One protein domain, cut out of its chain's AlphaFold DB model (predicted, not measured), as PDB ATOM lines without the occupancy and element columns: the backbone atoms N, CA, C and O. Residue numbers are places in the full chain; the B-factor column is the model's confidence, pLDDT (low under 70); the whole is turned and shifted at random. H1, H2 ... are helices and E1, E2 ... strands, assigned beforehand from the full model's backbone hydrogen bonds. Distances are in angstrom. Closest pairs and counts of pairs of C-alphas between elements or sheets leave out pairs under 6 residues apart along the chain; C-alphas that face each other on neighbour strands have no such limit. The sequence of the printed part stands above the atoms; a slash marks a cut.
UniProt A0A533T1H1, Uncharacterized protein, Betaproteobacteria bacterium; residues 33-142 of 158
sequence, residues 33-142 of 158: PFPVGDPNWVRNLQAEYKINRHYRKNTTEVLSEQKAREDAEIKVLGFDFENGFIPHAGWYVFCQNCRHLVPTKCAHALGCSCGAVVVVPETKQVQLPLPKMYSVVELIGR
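What this domain is: This is residues 33 to 142 of the 158 residues of an uncharacterized protein of Betaproteobacteria bacterium (UniProt A0A533T1H1). A strongly twisted sheet of four strands has long helix H1 over one face and short H2 on the other, with the small hairpin E4 and E5 at the opposite end of the long axis from the start of H1. Residues 35 to 40 stick out. The printed part has 110 residues, under half of them in named elements: H1, H2, then E1 to E6. The antiparallel sheet has the order E1, E6, E2, E3; the class is mixed. The whole is compact, with a radius of gyration of the C-alphas of 15.0 A, yet elongated, 47 by 26 by 26 A.

Where its parts are: Find C-alpha 39 at (70.321, -12.194, -21.911); from there H1 runs 27.2 A to residue 57. Then come H2, residues 65 to 71, E1, 72 to 76, E2, 91 to 95, E3, 100 to 103, E4, 118 to 120, and E5, 125 to 127. E6, residues 134 to 141, runs 21.2 A to C-alpha 141 at (58.004, -22.939, -30.870).

How they stand to each other: Look first at inner strand E6: N 73 and O 140 of E1 and E6 are 2.8 A apart, and N 92 and O 137 of E2 and E6 2.8 A. In the hairpins, N 93 and O 102 are 2.8 A apart, N 127 and O 118 2.8 A. H1 is on the sheet at a height of 8.0 A, along E6 at 20 degrees on the local plane; its closest C-alphas to E6 are Glu 48 and Gly 141, 4.8 A. H2 is on the opposite face, at a height of 5.6 A; the closest C-alphas of H2 and E3 are Glu 65 and His 100, 5.8 A. Every O i to N i+4 pair is within hydrogen-bond range in H1, 2 of 3 in H2. The closest C-alphas of E3 and E4 are Val 102 and Val 119, 7.4 A.

The domain as a whole: The farthest C-alphas, Asp 38 and Thr 123, are 47.9 A apart. The printed part has no cut; the links E1 to E2 and E3 to E4 are long. Check pLDDT at residues 80, 83 and 84, under 70.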
ATOM      1  N   PRO A  33      69.872 -23.204 -26.062       79.19
ATOM      2  CA  PRO A  33      71.200 -23.668 -25.658       79.19
ATOM      3  C   PRO A  33      71.904 -22.712 -24.686       79.19
ATOM      4  O   PRO A  33      72.973 -23.033 -24.167       79.19
ATOM      5  N   PHE A  34      71.341 -21.525 -24.448       82.19
ATOM      6  CA  PHE A  34      71.913 -20.554 -23.525       82.19
ATOM      7  C   PHE A  34      71.662 -20.969 -22.065       82.19
ATOM      8  O   PHE A  34      70.600 -21.506 -21.747       82.19
ATOM      9  N   PRO A  35      72.606 -20.717 -21.146       80.56
ATOM     10  CA  PRO A  35      72.373 -20.958 -19.730       80.56
ATOM     11  C   PRO A  35      71.299 -20.006 -19.186       80.56
ATOM     12  O   PRO A  35      71.178 -18.853 -19.607       80.56
ATOM     13  N   VAL A  36      70.522 -20.487 -18.213       78.50
ATOM     14  CA  VAL A  36      69.512 -19.673 -17.524       78.50
ATOM     15  C   VAL A  36      70.199 -18.471 -16.870       78.50
ATOM     16  O   VAL A  36      71.135 -18.640 -16.094       78.50
ATOM     17  N   GLY A  37      69.731 -17.262 -17.192       79.19
ATOM     18  CA  GLY A  37      70.327 -15.997 -16.744       79.19
ATOM     19  C   GLY A  37      71.112 -15.247 -17.826       79.19
ATOM     20  O   GLY A  37      71.362 -14.056 -17.662       79.19
ATOM     21  N   ASP A  38      71.443 -15.886 -18.954       84.50
ATOM     22  CA  ASP A  38      72.011 -15.196 -20.118       84.50
ATOM     23  C   ASP A  38      70.941 -14.294 -20.779       84.50
ATOM     24  O   ASP A  38      69.805 -14.738 -20.991       84.50
ATOM     25  N   PRO A  39      71.251 -13.040 -21.160       85.88
ATOM     26  CA  PRO A  39      70.321 -12.194 -21.911       85.88
ATOM     27  C   PRO A  39      69.779 -12.855 -23.191       85.88
ATOM     28  O   PRO A  39      68.623 -12.641 -23.566       85.88
ATOM     29  N   ASN A  40      70.580 -13.692 -23.853       83.44
ATOM     30  CA  ASN A  40      70.173 -14.453 -25.031       83.44
ATOM     31  C   ASN A  40      69.198 -15.581 -24.691       83.44
ATOM     32  O   ASN A  40      68.327 -15.883 -25.506       83.44
ATOM     33  N   TRP A  41      69.257 -16.138 -23.475       84.50
ATOM     34  CA  TRP A  41      68.255 -17.093 -23.001       84.50
ATOM     35  C   TRP A  41      66.872 -16.443 -22.937       84.50
ATOM     36  O   TRP A  41      65.910 -16.994 -23.472       84.50
ATOM     37  N   VAL A  42      66.779 -15.239 -22.353       85.69
ATOM     38  CA  VAL A  42      65.520 -14.477 -22.257       85.69
ATOM     39  C   VAL A  42      65.004 -14.098 -23.644       85.69
ATOM     40  O   VAL A  42      63.818 -14.263 -23.925       85.69
ATOM     41  N   ARG A  43      65.885 -13.635 -24.539       86.06
ATOM     42  CA  ARG A  43      65.520 -13.314 -25.930       86.06
ATOM     43  C   ARG A  43      64.979 -14.537 -26.674       86.06
ATOM     44  O   ARG A  43      63.960 -14.428 -27.354       86.06
ATOM     45  N   ASN A  44      65.612 -15.699 -26.517       85.81
ATOM     46  CA  ASN A  44      65.141 -16.946 -27.118       85.81
ATOM     47  C   ASN A  44      63.785 -17.376 -26.562       85.81
ATOM     48  O   ASN A  44      62.900 -17.735 -27.336       85.81
ATOM     49  N   LEU A  45      63.587 -17.265 -25.246       86.19
ATOM     50  CA  LEU A  45      62.302 -17.558 -24.617       86.19
ATOM     51  C   LEU A  45      61.188 -16.628 -25.134       86.19
ATOM     52  O   LEU A  45      60.081 -17.074 -25.428       86.19
ATOM     53  N   GLN A  46      61.478 -15.335 -25.300       88.94
ATOM     54  CA  GLN A  46      60.534 -14.377 -25.883       88.94
ATOM     55  C   GLN A  46      60.190 -14.717 -27.340       88.94
ATOM     56  O   GLN A  46      59.024 -14.622 -27.735       88.94
ATOM     57  N   ALA A  47      61.180 -15.124 -28.140       88.25
ATOM     58  CA  ALA A  47      60.965 -15.558 -29.517       88.25
ATOM     59  C   ALA A  47      60.084 -16.817 -29.578       88.25
ATOM     60  O   ALA A  47      59.103 -16.835 -30.322       88.25
ATOM     61  N   GLU A  48      60.358 -17.810 -28.729       88.62
ATOM     62  CA  GLU A  48      59.508 -18.991 -28.568       88.62
ATOM     63  C   GLU A  48      58.062 -18.596 -28.227       88.62
ATOM     64  O   GLU A  48      57.123 -19.062 -28.872       88.62
ATOM     65  N   TYR A  49      57.850 -17.713 -27.247       90.12
ATOM     66  CA  TYR A  49      56.501 -17.272 -26.883       90.12
ATOM     67  C   TYR A  49      55.779 -16.569 -28.028       90.12
ATOM     68  O   TYR A  49      54.567 -16.741 -28.183       90.12
ATOM     69  N   LYS A  50      56.502 -15.806 -28.851       91.94
ATOM     70  CA  LYS A  50      55.937 -15.174 -30.045       91.94
ATOM     71  C   LYS A  50      55.462 -16.223 -31.056       91.94
ATOM     72  O   LYS A  50      54.338 -16.099 -31.544       91.94
ATOM     73  N   ILE A  51      56.262 -17.258 -31.306       91.69
ATOM     74  CA  ILE A  51      55.928 -18.375 -32.207       91.69
ATOM     75  C   ILE A  51      54.747 -19.187 -31.653       91.69
ATOM     76  O   ILE A  51      53.738 -19.367 -32.330       91.69
ATOM     77  N   ASN A  52      54.785 -19.565 -30.373       91.19
ATOM     78  CA  ASN A  52      53.677 -20.254 -29.700       91.19
ATOM     79  C   ASN A  52      52.372 -19.457 -29.780       91.19
ATOM     80  O   ASN A  52      51.297 -20.006 -30.029       91.19
ATOM     81  N   ARG A  53      52.444 -18.136 -29.582       93.44
ATOM     82  CA  ARG A  53      51.282 -17.254 -29.707       93.44
ATOM     83  C   ARG A  53      50.758 -17.215 -31.139       93.44
ATOM     84  O   ARG A  53      49.543 -17.160 -31.307       93.44
ATOM     85  N   HIS A  54      51.636 -17.232 -32.138       93.62
ATOM     86  CA  HIS A  54      51.243 -17.320 -33.541       93.62
ATOM     87  C   HIS A  54      50.476 -18.623 -33.807       93.62
ATOM     88  O   HIS A  54      49.322 -18.564 -34.225       93.62
ATOM     89  N   TYR A  55      51.023 -19.777 -33.415       93.75
ATOM     90  CA  TYR A  55      50.357 -21.070 -33.596       93.75
ATOM     91  C   TYR A  55      49.046 -21.219 -32.825       93.75
ATOM     92  O   TYR A  55      48.121 -21.858 -33.315       93.75
ATOM     93  N   ARG A  56      48.920 -20.604 -31.645       93.38
ATOM     94  CA  ARG A  56      47.651 -20.576 -30.895       93.38
ATOM     95  C   ARG A  56      46.584 -19.696 -31.540       93.38
ATOM     96  O   ARG A  56      45.401 -19.924 -31.310       93.38
ATOM     97  N   LYS A  57      46.997 -18.672 -32.290       95.00
ATOM     98  CA  LYS A  57      46.101 -17.752 -33.002       95.00
ATOM     99  C   LYS A  57      45.780 -18.201 -34.422       95.00
ATOM    100  O   LYS A  57      44.861 -17.646 -35.012       95.00
ATOM    101  N   ASN A  58      46.526 -19.154 -34.970       94.19
ATOM    102  CA  ASN A  58      46.237 -19.695 -36.284       94.19
ATOM    103  C   ASN A  58      44.919 -20.483 -36.248       94.19
ATOM    104  O   ASN A  58      44.825 -21.539 -35.624       94.19
ATOM    105  N   THR A  59      43.912 -19.948 -36.929       92.94
ATOM    106  CA  THR A  59      42.586 -20.560 -37.081       92.94
ATOM    107  C   THR A  59      42.188 -20.718 -38.549       92.94
ATOM    108  O   THR A  59      41.034 -21.027 -38.836       92.94
ATOM    109  N   THR A  60      43.096 -20.424 -39.481       94.62
ATOM    110  CA  THR A  60      42.780 -20.261 -40.910       94.62
ATOM    111  C   THR A  60      43.764 -20.974 -41.828       94.62
ATOM    112  O   THR A  60      43.415 -21.278 -42.960       94.62
ATOM    113  N   GLU A  61      44.993 -21.227 -41.382       95.19
ATOM    114  CA  GLU A  61      46.041 -21.806 -42.219       95.19
ATOM    115  C   GLU A  61      46.274 -23.276 -41.863       95.19
ATOM    116  O   GLU A  61      46.503 -23.630 -40.701       95.19
ATOM    117  N   VAL A  62      46.265 -24.126 -42.889       96.38
ATOM    118  CA  VAL A  62      46.768 -25.499 -42.813       96.38
ATOM    119  C   VAL A  62      48.271 -25.465 -43.045       96.38
ATOM    120  O   VAL A  62      48.741 -24.949 -44.057       96.38
ATOM    121  N   LEU A  63      49.031 -26.018 -42.107       96.50
ATOM    122  CA  LEU A  63      50.490 -25.969 -42.139       96.50
ATOM    123  C   LEU A  63      51.046 -27.271 -42.705       96.50
ATOM    124  O   LEU A  63      50.522 -28.345 -42.417       96.50
ATOM    125  N   SER A  64      52.130 -27.212 -43.473       96.94
ATOM    126  CA  SER A  64      52.911 -28.414 -43.773       96.94
ATOM    127  C   SER A  64      53.812 -28.758 -42.590       96.94
ATOM    128  O   SER A  64      54.284 -27.874 -41.873       96.94
ATOM    129  N   GLU A  65      54.081 -30.048 -42.387       95.50
ATOM    130  CA  GLU A  65      55.026 -30.498 -41.365       95.50
ATOM    131  C   GLU A  65      56.392 -29.844 -41.537       95.50
ATOM    132  O   GLU A  65      56.992 -29.418 -40.554       95.50
ATOM    133  N   GLN A  66      56.874 -29.762 -42.777       93.75
ATOM    134  CA  GLN A  66      58.173 -29.182 -43.077       93.75
ATOM    135  C   GLN A  66      58.255 -27.737 -42.581       93.75
ATOM    136  O   GLN A  66      59.161 -27.430 -41.813       93.75
ATOM    137  N   LYS A  67      57.269 -26.896 -42.929       91.75
ATOM    138  CA  LYS A  67      57.208 -25.493 -42.499       91.75
ATOM    139  C   LYS A  67      57.106 -25.379 -40.978       91.75
ATOM    140  O   LYS A  67      57.821 -24.596 -40.372       91.75
ATOM    141  N   ALA A  68      56.267 -26.201 -40.343       91.81
ATOM    142  CA  ALA A  68      56.137 -26.195 -38.885       91.81
ATOM    143  C   ALA A  68      57.435 -26.622 -38.174       91.81
ATOM    144  O   ALA A  68      57.731 -26.134 -37.090       91.81
ATOM    145  N   ARG A  69      58.231 -27.522 -38.765       90.62
ATOM    146  CA  ARG A  69      59.503 -27.982 -38.182       90.62
ATOM    147  C   ARG A  69      60.639 -26.966 -38.274       90.62
ATOM    148  O   ARG A  69      61.634 -27.140 -37.570       90.62
ATOM    149  N   GLU A  70      60.511 -25.940 -39.115       88.00
ATOM    150  CA  GLU A  70      61.515 -24.877 -39.239       88.00
ATOM    151  C   GLU A  70      61.645 -24.075 -37.939       88.00
ATOM    152  O   GLU A  70      62.756 -23.729 -37.538       88.00
ATOM    153  N   ASP A  71      60.530 -23.825 -37.253       88.44
ATOM    154  CA  ASP A  71      60.490 -22.986 -36.056       88.44
ATOM    155  C   ASP A  71      59.719 -23.605 -34.879       88.44
ATOM    156  O   ASP A  71      59.571 -22.955 -33.845       88.44
ATOM    157  N   ALA A  72      59.255 -24.855 -34.982       88.81
ATOM    158  CA  ALA A  72      58.596 -25.567 -33.895       88.81
ATOM    159  C   ALA A  72      58.902 -27.069 -33.849       88.81
ATOM    160  O   ALA A  72      59.320 -27.722 -34.803       88.81
ATOM    161  N   GLU A  73      58.670 -27.640 -32.677       88.12
ATOM    162  CA  GLU A  73      58.626 -29.068 -32.437       88.12
ATOM    163  C   GLU A  73      57.181 -29.556 -32.414       88.12
ATOM    164  O   GLU A  73      56.300 -28.917 -31.837       88.12
ATOM    165  N   ILE A  74      56.948 -30.716 -33.023       91.25
ATOM    166  CA  ILE A  74      55.633 -31.347 -33.073       91.25
ATOM    167  C   ILE A  74      55.543 -32.350 -31.928       91.25
ATOM    168  O   ILE A  74      56.179 -33.405 -31.968       91.25
ATOM    169  N   LYS A  75      54.731 -32.036 -30.918       90.31
ATOM    170  CA  LYS A  75      54.485 -32.912 -29.771       90.31
ATOM    171  C   LYS A  75      53.160 -33.643 -29.938       90.31
ATOM    172  O   LYS A  75      52.109 -33.012 -29.982       90.31
ATOM    173  N   VAL A  76      53.194 -34.972 -29.965       90.81
ATOM    174  CA  VAL A  76      51.982 -35.804 -29.995       90.81
ATOM    175  C   VAL A  76      51.323 -35.813 -28.615       90.81
ATOM    176  O   VAL A  76      51.987 -36.074 -27.613       90.81
ATOM    177  N   LEU A  77      50.021 -35.524 -28.559       85.94
ATOM    178  CA  LEU A  77      49.266 -35.402 -27.304       85.94
ATOM    179  C   LEU A  77      48.635 -36.719 -26.827       85.94
ATOM    180  O   LEU A  77      48.128 -36.771 -25.713       85.94
ATOM    181  N   GLY A  78      48.674 -37.779 -27.642       78.44
ATOM    182  CA  GLY A  78      48.119 -39.092 -27.282       78.44
ATOM    183  C   GLY A  78      46.600 -39.084 -27.079       78.44
ATOM    184  O   GLY A  78      46.080 -39.924 -26.353       78.44
ATOM    185  N   PHE A  79      45.906 -38.112 -27.675       75.50
ATOM    186  CA  PHE A  79      44.461 -37.962 -27.560       75.50
ATOM    187  C   PHE A  79      43.728 -38.928 -28.491       75.50
ATOM    188  O   PHE A  79      44.122 -39.084 -29.650       75.50
ATOM    189  N   ASP A  80      42.637 -39.501 -27.992       69.94
ATOM    190  CA  ASP A  80      41.738 -40.369 -28.744       69.94
ATOM    191  C   ASP A  80      40.376 -39.686 -28.921       69.94
ATOM    192  O   ASP A  80      39.741 -39.291 -27.940       69.94
ATOM    193  N   PHE A  81      39.932 -39.536 -30.172       73.44
ATOM    194  CA  PHE A  81      38.639 -38.925 -30.495       73.44
ATOM    195  C   PHE A  81      37.446 -39.787 -30.055       73.44
ATOM    196  O   PHE A  81      36.344 -39.248 -29.947       73.44
ATOM    197  N   GLU A  82      37.643 -41.080 -29.763       70.00
ATOM    198  CA  GLU A  82      36.576 -41.978 -29.293       70.00
ATOM    199  C   GLU A  82      35.949 -41.515 -27.967       70.00
ATOM    200  O   GLU A  82      34.749 -41.685 -27.755       70.00
ATOM    201  N   ASN A  83      36.719 -40.846 -27.101       67.25
ATOM    202  CA  ASN A  83      36.248 -40.356 -25.798       67.25
ATOM    203  C   ASN A  83      35.634 -38.946 -25.852       67.25
ATOM    204  O   ASN A  83      35.425 -38.303 -24.820       67.25
ATOM    205  N   GLY A  84      35.331 -38.464 -27.057       67.81
ATOM    206  CA  GLY A  84      34.866 -37.108 -27.302       67.81
ATOM    207  C   GLY A  84      36.028 -36.140 -27.480       67.81
ATOM    208  O   GLY A  84      37.104 -36.305 -26.918       67.81
ATOM    209  N   PHE A  85      35.810 -35.108 -28.289       74.44
ATOM    210  CA  PHE A  85      36.849 -34.169 -28.682       74.44
ATOM    211  C   PHE A  85      36.404 -32.732 -28.443       74.44
ATOM    212  O   PHE A  85      35.351 -32.305 -28.919       74.44
ATOM    213  N   ILE A  86      37.233 -31.974 -27.723       81.38
ATOM    214  CA  ILE A  86      37.035 -30.543 -27.512       81.38
ATOM    215  C   ILE A  86      38.147 -29.805 -28.266       81.38
ATOM    216  O   ILE A  86      39.306 -29.876 -27.849       81.38
ATOM    217  N   PRO A  87      37.820 -29.088 -29.356       84.38
ATOM    218  CA  PRO A  87      38.783 -28.269 -30.079       84.38
ATOM    219  C   PRO A  87      39.511 -27.283 -29.161       84.38
ATOM    220  O   PRO A  87      38.874 -26.529 -28.421       84.38
ATOM    221  N   HIS A  88      40.842 -27.229 -29.252       87.44
ATOM    222  CA  HIS A  88      41.657 -26.343 -28.423       87.44
ATOM    223  C   HIS A  88      42.567 -25.451 -29.273       87.44
ATOM    224  O   HIS A  88      43.130 -25.858 -30.288       87.44
ATOM    225  N   ALA A  89      42.747 -24.202 -28.844       88.38
ATOM    226  CA  ALA A  89      43.654 -23.278 -29.517       88.38
ATOM    227  C   ALA A  89      45.102 -23.802 -29.469       88.38
ATOM    228  O   ALA A  89      45.605 -24.150 -28.401       88.38
ATOM    229  N   GLY A  90      45.775 -23.834 -30.621       86.94
ATOM    230  CA  GLY A  90      47.148 -24.339 -30.744       86.94
ATOM    231  C   GLY A  90      47.277 -25.861 -30.854       86.94
ATOM    232  O   GLY A  90      48.399 -26.350 -30.961       86.94
ATOM    233  N   TRP A  91      46.167 -26.606 -30.851       93.31
ATOM    234  CA  TRP A  91      46.172 -28.026 -31.200       93.31
ATOM    235  C   TRP A  91      45.869 -28.208 -32.678       93.31
ATOM    236  O   TRP A  91      45.031 -27.499 -33.246       93.31
ATOM    237  N   TYR A  92      46.508 -29.209 -33.267       95.12
ATOM    238  CA  TYR A  92      46.405 -29.547 -34.676       95.12
ATOM    239  C   TYR A  92      46.117 -31.035 -34.843       95.12
ATOM    240  O   TYR A  92      46.614 -31.866 -34.083       95.12
ATOM    241  N   VAL A  93      45.348 -31.382 -35.869       94.69
ATOM    242  CA  VAL A  93      45.259 -32.747 -36.375       94.69
ATOM    243  C   VAL A  93      46.332 -32.919 -37.437       94.69
ATOM    244  O   VAL A  93      46.296 -32.295 -38.498       94.69
ATOM    245  N   PHE A  94      47.301 -33.773 -37.143       96.06
ATOM    246  CA  PHE A  94      48.355 -34.143 -38.064       96.06
ATOM    247  C   PHE A  94      47.900 -35.291 -38.960       96.06
ATOM    248  O   PHE A  94      47.640 -36.392 -38.479       96.06
ATOM    249  N   CYS A  95      47.815 -35.045 -40.265       95.81
ATOM    250  CA  CYS A  95      47.501 -36.062 -41.257       95.81
ATOM    251  C   CYS A  95      48.767 -36.844 -41.628       95.81
ATOM    252  O   CYS A  95      49.683 -36.291 -42.234       95.81
ATOM    253  N   GLN A  96      48.803 -38.147 -41.343       94.50
ATOM    254  CA  GLN A  96      49.964 -38.987 -41.663       94.50
ATOM    255  C   GLN A  96      50.125 -39.228 -43.174       94.50
ATOM    256  O   GLN A  96      51.221 -39.559 -43.614       94.50
ATOM    257  N   ASN A  97      49.064 -39.029 -43.968       93.81
ATOM    258  CA  ASN A  97      49.077 -39.257 -45.415       93.81
ATOM    259  C   ASN A  97      49.773 -38.120 -46.188       93.81
ATOM    260  O   ASN A  97      50.699 -38.363 -46.950       93.81
ATOM    261  N   CYS A  98      49.353 -36.867 -45.976       95.38
ATOM    262  CA  CYS A  98      49.917 -35.702 -46.680       95.38
ATOM    263  C   CYS A  98      50.822 -34.818 -45.810       95.38
ATOM    264  O   CYS A  98      51.280 -33.778 -46.271       95.38
ATOM    265  N   ARG A  99      51.059 -35.212 -44.551       96.62
ATOM    266  CA  ARG A  99      51.923 -34.504 -43.591       96.62
ATOM    267  C   ARG A  99      51.499 -33.051 -43.333       96.62
ATOM    268  O   ARG A  99      52.320 -32.213 -42.972       96.62
ATOM    269  N   HIS A 100      50.212 -32.750 -43.484       97.56
ATOM    270  CA  HIS A 100      49.635 -31.458 -43.121       97.56
ATOM    271  C   HIS A 100      49.095 -31.458 -41.690       97.56
ATOM    272  O   HIS A 100      48.599 -32.470 -41.192       97.56
ATOM    273  N   LEU A 101      49.156 -30.293 -41.059       97.06
ATOM    274  CA  LEU A 101      48.588 -29.979 -39.763       97.06
ATOM    275  C   LEU A 101      47.375 -29.077 -39.965       97.06
ATOM    276  O   LEU A 101      47.505 -27.916 -40.356       97.06
ATOM    277  N   VAL A 102      46.193 -29.615 -39.683       96.44
ATOM    278  CA  VAL A 102      44.941 -28.856 -39.718       96.44
ATOM    279  C   VAL A 102      44.667 -28.350 -38.304       96.44
ATOM    280  O   VAL A 102      44.657 -29.169 -37.383       96.44
ATOM    281  N   PRO A 103      44.486 -27.038 -38.074       95.56
ATOM    282  CA  PRO A 103      44.167 -26.548 -36.741       95.56
ATOM    283  C   PRO A 103      42.855 -27.175 -36.270       95.56
ATOM    284  O   PRO A 103      41.951 -27.434 -37.050       95.56
ATOM    285  N   THR A 104      42.754 -27.470 -34.982       92.62
ATOM    286  CA  THR A 104      41.525 -28.053 -34.423       92.62
ATOM    287  C   THR A 104      40.456 -26.997 -34.179       92.62
ATOM    288  O   THR A 104      39.265 -27.264 -34.300       92.62
ATOM    289  N   LYS A 105      40.886 -25.779 -33.837       92.00
ATOM    290  CA  LYS A 105      40.030 -24.613 -33.656       92.00
ATOM    291  C   LYS A 105      40.147 -23.715 -34.886       92.00
ATOM    292  O   LYS A 105      41.045 -22.880 -34.955       92.00
ATOM    293  N   CYS A 106      39.241 -23.893 -35.840       91.25
ATOM    294  CA  CYS A 106      39.211 -23.133 -37.091       91.25
ATOM    295  C   CYS A 106      38.141 -22.037 -37.065       91.25
ATOM    296  O   CYS A 106      37.144 -22.160 -36.356       91.25
ATOM    297  N   ALA A 107      38.332 -20.984 -37.859       91.38
ATOM    298  CA  ALA A 107      37.311 -19.958 -38.093       91.38
ATOM    299  C   ALA A 107      36.301 -20.362 -39.184       91.38
ATOM    300  O   ALA A 107      35.199 -19.831 -39.219       91.38
ATOM    301  N   HIS A 108      36.692 -21.279 -40.068       92.62
ATOM    302  CA  HIS A 108      35.892 -21.851 -41.151       92.62
ATOM    303  C   HIS A 108      36.331 -23.301 -41.379       92.62
ATOM    304  O   HIS A 108      37.328 -23.742 -40.801       92.62
ATOM    305  N   ALA A 109      35.605 -24.048 -42.211       93.75
ATOM    306  CA  ALA A 109      35.986 -25.411 -42.559       93.75
ATOM    307  C   ALA A 109      37.393 -25.459 -43.179       93.75
ATOM    308  O   ALA A 109      37.668 -24.779 -44.168       93.75
ATOM    309  N   LEU A 110      38.280 -26.275 -42.607       96.12
ATOM    310  CA  LEU A 110      39.645 -26.466 -43.096       96.12
ATOM    311  C   LEU A 110      39.931 -27.941 -43.316       96.12
ATOM    312  O   LEU A 110      39.591 -28.776 -42.480       96.12
ATOM    313  N   GLY A 111      40.595 -28.249 -44.426       96.00
ATOM    314  CA  GLY A 111      40.975 -29.605 -44.791       96.00
ATOM    315  C   GLY A 111      42.436 -29.695 -45.197       96.00
ATOM    316  O   GLY A 111      43.012 -28.749 -45.732       96.00
ATOM    317  N   CYS A 112      43.049 -30.847 -44.942       96.62
ATOM    318  CA  CYS A 112      44.371 -31.132 -45.480       96.62
ATOM    319  C   CYS A 112      44.318 -31.320 -47.007       96.62
ATOM    320  O   CYS A 112      43.260 -31.591 -47.571       96.62
ATOM    321  N   SER A 113      45.466 -31.244 -47.689       95.25
ATOM    322  CA  SER A 113      45.511 -31.335 -49.160       95.25
ATOM    323  C   SER A 113      44.953 -32.636 -49.747       95.25
ATOM    324  O   SER A 113      44.496 -32.636 -50.884       95.25
ATOM    325  N   CYS A 114      44.981 -33.746 -48.999       94.06
ATOM    326  CA  CYS A 114      44.417 -35.022 -49.446       94.06
ATOM    327  C   CYS A 114      42.959 -35.241 -49.014       94.06
ATOM    328  O   CYS A 114      42.414 -36.310 -49.269       94.06
ATOM    329  N   GLY A 115      42.343 -34.282 -48.313       93.69
ATOM    330  CA  GLY A 115      40.952 -34.356 -47.852       93.69
ATOM    331  C   GLY A 115      40.672 -35.393 -46.757       93.69
ATOM    332  O   GLY A 115      39.542 -35.502 -46.296       93.69
ATOM    333  N   ALA A 116      41.680 -36.148 -46.309       93.62
ATOM    334  CA  ALA A 116      41.507 -37.181 -45.286       93.62
ATOM    335  C   ALA A 116      41.150 -36.604 -43.907       93.62
ATOM    336  O   ALA A 116      40.483 -37.266 -43.118       93.62
ATOM    337  N   VAL A 117      41.618 -35.387 -43.619       94.12
ATOM    338  CA  VAL A 117      41.328 -34.648 -42.390       94.12
ATOM    339  C   VAL A 117      40.589 -33.376 -42.765       94.12
ATOM    340  O   VAL A 117      41.138 -32.567 -43.515       94.12
ATOM    341  N   VAL A 118      39.391 -33.187 -42.212       94.62
ATOM    342  CA  VAL A 118      38.602 -31.956 -42.347       94.62
ATOM    343  C   VAL A 118      38.025 -31.582 -40.987       94.62
ATOM    344  O   VAL A 118      37.437 -32.417 -40.307       94.62
ATOM    345  N   VAL A 119      38.188 -30.329 -40.583       92.19
ATOM    346  CA  VAL A 119      37.637 -29.775 -39.342       92.19
ATOM    347  C   VAL A 119      36.569 -28.758 -39.723       92.19
ATOM    348  O   VAL A 119      36.878 -27.783 -40.408       92.19
ATOM    349  N   VAL A 120      35.332 -28.973 -39.272       91.50
ATOM    350  CA  VAL A 120      34.179 -28.107 -39.560       91.50
ATOM    351  C   VAL A 120      33.713 -27.449 -38.253       91.50
ATOM    352  O   VAL A 120      33.100 -28.117 -37.411       91.50
ATOM    353  N   PRO A 121      34.033 -26.162 -38.019       86.38
ATOM    354  CA  PRO A 121      33.772 -25.518 -36.735       86.38
ATOM    355  C   PRO A 121      32.279 -25.325 -36.436       86.38
ATOM    356  O   PRO A 121      31.894 -25.388 -35.268       86.38
ATOM    357  N   GLU A 122      31.431 -25.140 -37.452       82.31
ATOM    358  CA  GLU A 122      29.993 -24.872 -37.304       82.31
ATOM    359  C   GLU A 122      29.254 -26.053 -36.668       82.31
ATOM    360  O   GLU A 122      28.411 -25.878 -35.790       82.31
ATOM    361  N   THR A 123      29.605 -27.270 -37.084       81.50
ATOM    362  CA  THR A 123      28.997 -28.513 -36.592       81.50
ATOM    363  C   THR A 123      29.808 -29.165 -35.475       81.50
ATOM    364  O   THR A 123      29.376 -30.174 -34.919       81.50
ATOM    365  N   LYS A 124      30.981 -28.607 -35.134       79.62
ATOM    366  CA  LYS A 124      31.993 -29.222 -34.253       79.62
ATOM    367  C   LYS A 124      32.391 -30.636 -34.698       79.62
ATOM    368  O   LYS A 124      32.815 -31.448 -33.878       79.62
ATOM    369  N   GLN A 125      32.239 -30.938 -35.985       82.62
ATOM    370  CA  GLN A 125      32.584 -32.237 -36.543       82.62
ATOM    371  C   GLN A 125      34.022 -32.230 -37.043       82.62
ATOM    372  O   GLN A 125      34.529 -31.232 -37.564       82.62
ATOM    373  N   VAL A 126      34.667 -33.383 -36.907       86.12
ATOM    374  CA  VAL A 126      35.979 -33.633 -37.490       86.12
ATOM    375  C   VAL A 126      35.886 -34.907 -38.309       86.12
ATOM    376  O   VAL A 126      35.599 -35.979 -37.779       86.12
ATOM    377  N   GLN A 127      36.115 -34.781 -39.609       90.44
ATOM    378  CA  GLN A 127      36.328 -35.917 -40.485       90.44
ATOM    379  C   GLN A 127      37.774 -36.365 -40.316       90.44
ATOM    380  O   GLN A 127      38.705 -35.582 -40.518       90.44
ATOM    381  N   LEU A 128      37.949 -37.624 -39.929       90.00
ATOM    382  CA  LEU A 128      39.250 -38.218 -39.661       90.00
ATOM    383  C   LEU A 128      39.417 -39.497 -40.481       90.00
ATOM    384  O   LEU A 128      38.439 -40.217 -40.698       90.00
ATOM    385  N   PRO A 129      40.649 -39.816 -40.908       88.44
ATOM    386  CA  PRO A 129      40.949 -41.130 -41.448       88.44
ATOM    387  C   PRO A 129      40.998 -42.163 -40.309       88.44
ATOM    388  O   PRO A 129      40.743 -41.852 -39.145       88.44
ATOM    389  N   LEU A 130      41.376 -43.405 -40.627       87.06
ATOM    390  CA  LEU A 130      41.594 -44.446 -39.617       87.06
ATOM    391  C   LEU A 130      42.531 -43.946 -38.490       87.06
ATOM    392  O   LEU A 130      43.477 -43.218 -38.796       87.06
ATOM    393  N   PRO A 131      42.358 -44.372 -37.220       82.56
ATOM    394  CA  PRO A 131      43.130 -43.868 -36.069       82.56
ATOM    395  C   PRO A 131      44.659 -43.880 -36.225       82.56
ATOM    396  O   PRO A 131      45.355 -43.033 -35.679       82.56
ATOM    397  N   LYS A 132      45.206 -44.801 -37.027       84.44
ATOM    398  CA  LYS A 132      46.652 -44.884 -37.313       84.44
ATOM    399  C   LYS A 132      47.153 -43.844 -38.324       84.44
ATOM    400  O   LYS A 132      48.355 -43.711 -38.523       84.44
ATOM    401  N   MET A 133      46.245 -43.142 -38.995       90.38
ATOM    402  CA  MET A 133      46.530 -42.209 -40.088       90.38
ATOM    403  C   MET A 133      46.417 -40.742 -39.670       90.38
ATOM    404  O   MET A 133      46.598 -39.847 -40.502       90.38
ATOM    405  N   TYR A 134      46.145 -40.477 -38.394       92.44
ATOM    406  CA  TYR A 134      46.192 -39.135 -37.843       92.44
ATOM    407  C   TYR A 134      46.784 -39.131 -36.434       92.44
ATOM    408  O   TYR A 134      46.942 -40.165 -35.787       92.44
ATOM    409  N   SER A 135      47.169 -37.955 -35.953       92.50
ATOM    410  CA  SER A 135      47.560 -37.756 -34.558       92.50
ATOM    411  C   SER A 135      47.187 -36.347 -34.125       92.50
ATOM    412  O   SER A 135      47.337 -35.413 -34.907       92.50
ATOM    413  N   VAL A 136      46.723 -36.164 -32.890       92.88
ATOM    414  CA  VAL A 136      46.571 -34.812 -32.334       92.88
ATOM    415  C   VAL A 136      47.918 -34.354 -31.808       92.88
ATOM    416  O   VAL A 136      48.577 -35.069 -31.044       92.88
ATOM    417  N   VAL A 137      48.331 -33.168 -32.232       93.44
ATOM    418  CA  VAL A 137      49.634 -32.609 -31.907       93.44
ATOM    419  C   VAL A 137      49.523 -31.171 -31.420       93.44
ATOM    420  O   VAL A 137      48.599 -30.436 -31.772       93.44
ATOM    421  N   GLU A 138      50.497 -30.766 -30.623       93.44
ATOM    422  CA  GLU A 138      50.760 -29.382 -30.255       93.44
ATOM    423  C   GLU A 138      52.051 -28.928 -30.940       93.44
ATOM    424  O   GLU A 138      53.029 -29.680 -31.001       93.44
ATOM    425  N   LEU A 139      52.045 -27.697 -31.454       91.94
ATOM    426  CA  LEU A 139      53.241 -27.047 -31.981       91.94
ATOM    427  C   LEU A 139      53.912 -26.241 -30.878       91.94
ATOM    428  O   LEU A 139      53.300 -25.355 -30.279       91.94
ATOM    429  N   ILE A 140      55.179 -26.551 -30.636       87.75
ATOM    430  CA  ILE A 140      55.987 -25.924 -29.603       87.75
ATOM    431  C   ILE A 140      57.128 -25.165 -30.270       87.75
ATOM    432  O   ILE A 140      58.087 -25.764 -30.745       87.75
ATOM    433  N   GLY A 141      57.027 -23.844 -30.285       86.12
ATOM    434  CA  GLY A 141      58.004 -22.939 -30.870       86.12
ATOM    435  C   GLY A 141      59.428 -23.161 -30.359       86.12
ATOM    436  O   GLY A 141      59.668 -23.510 -29.197       86.12
ATOM    437  N   ARG A 142      60.382 -22.921 -31.251       82.94
ATOM    438  CA  ARG A 142      61.822 -22.943 -31.025       82.94
ATOM    439  C   ARG A 142      62.344 -21.522 -31.173       82.94
ATOM    440  O   ARG A 142      62.065 -20.843 -32.158       82.94
TER     441      ARG A 142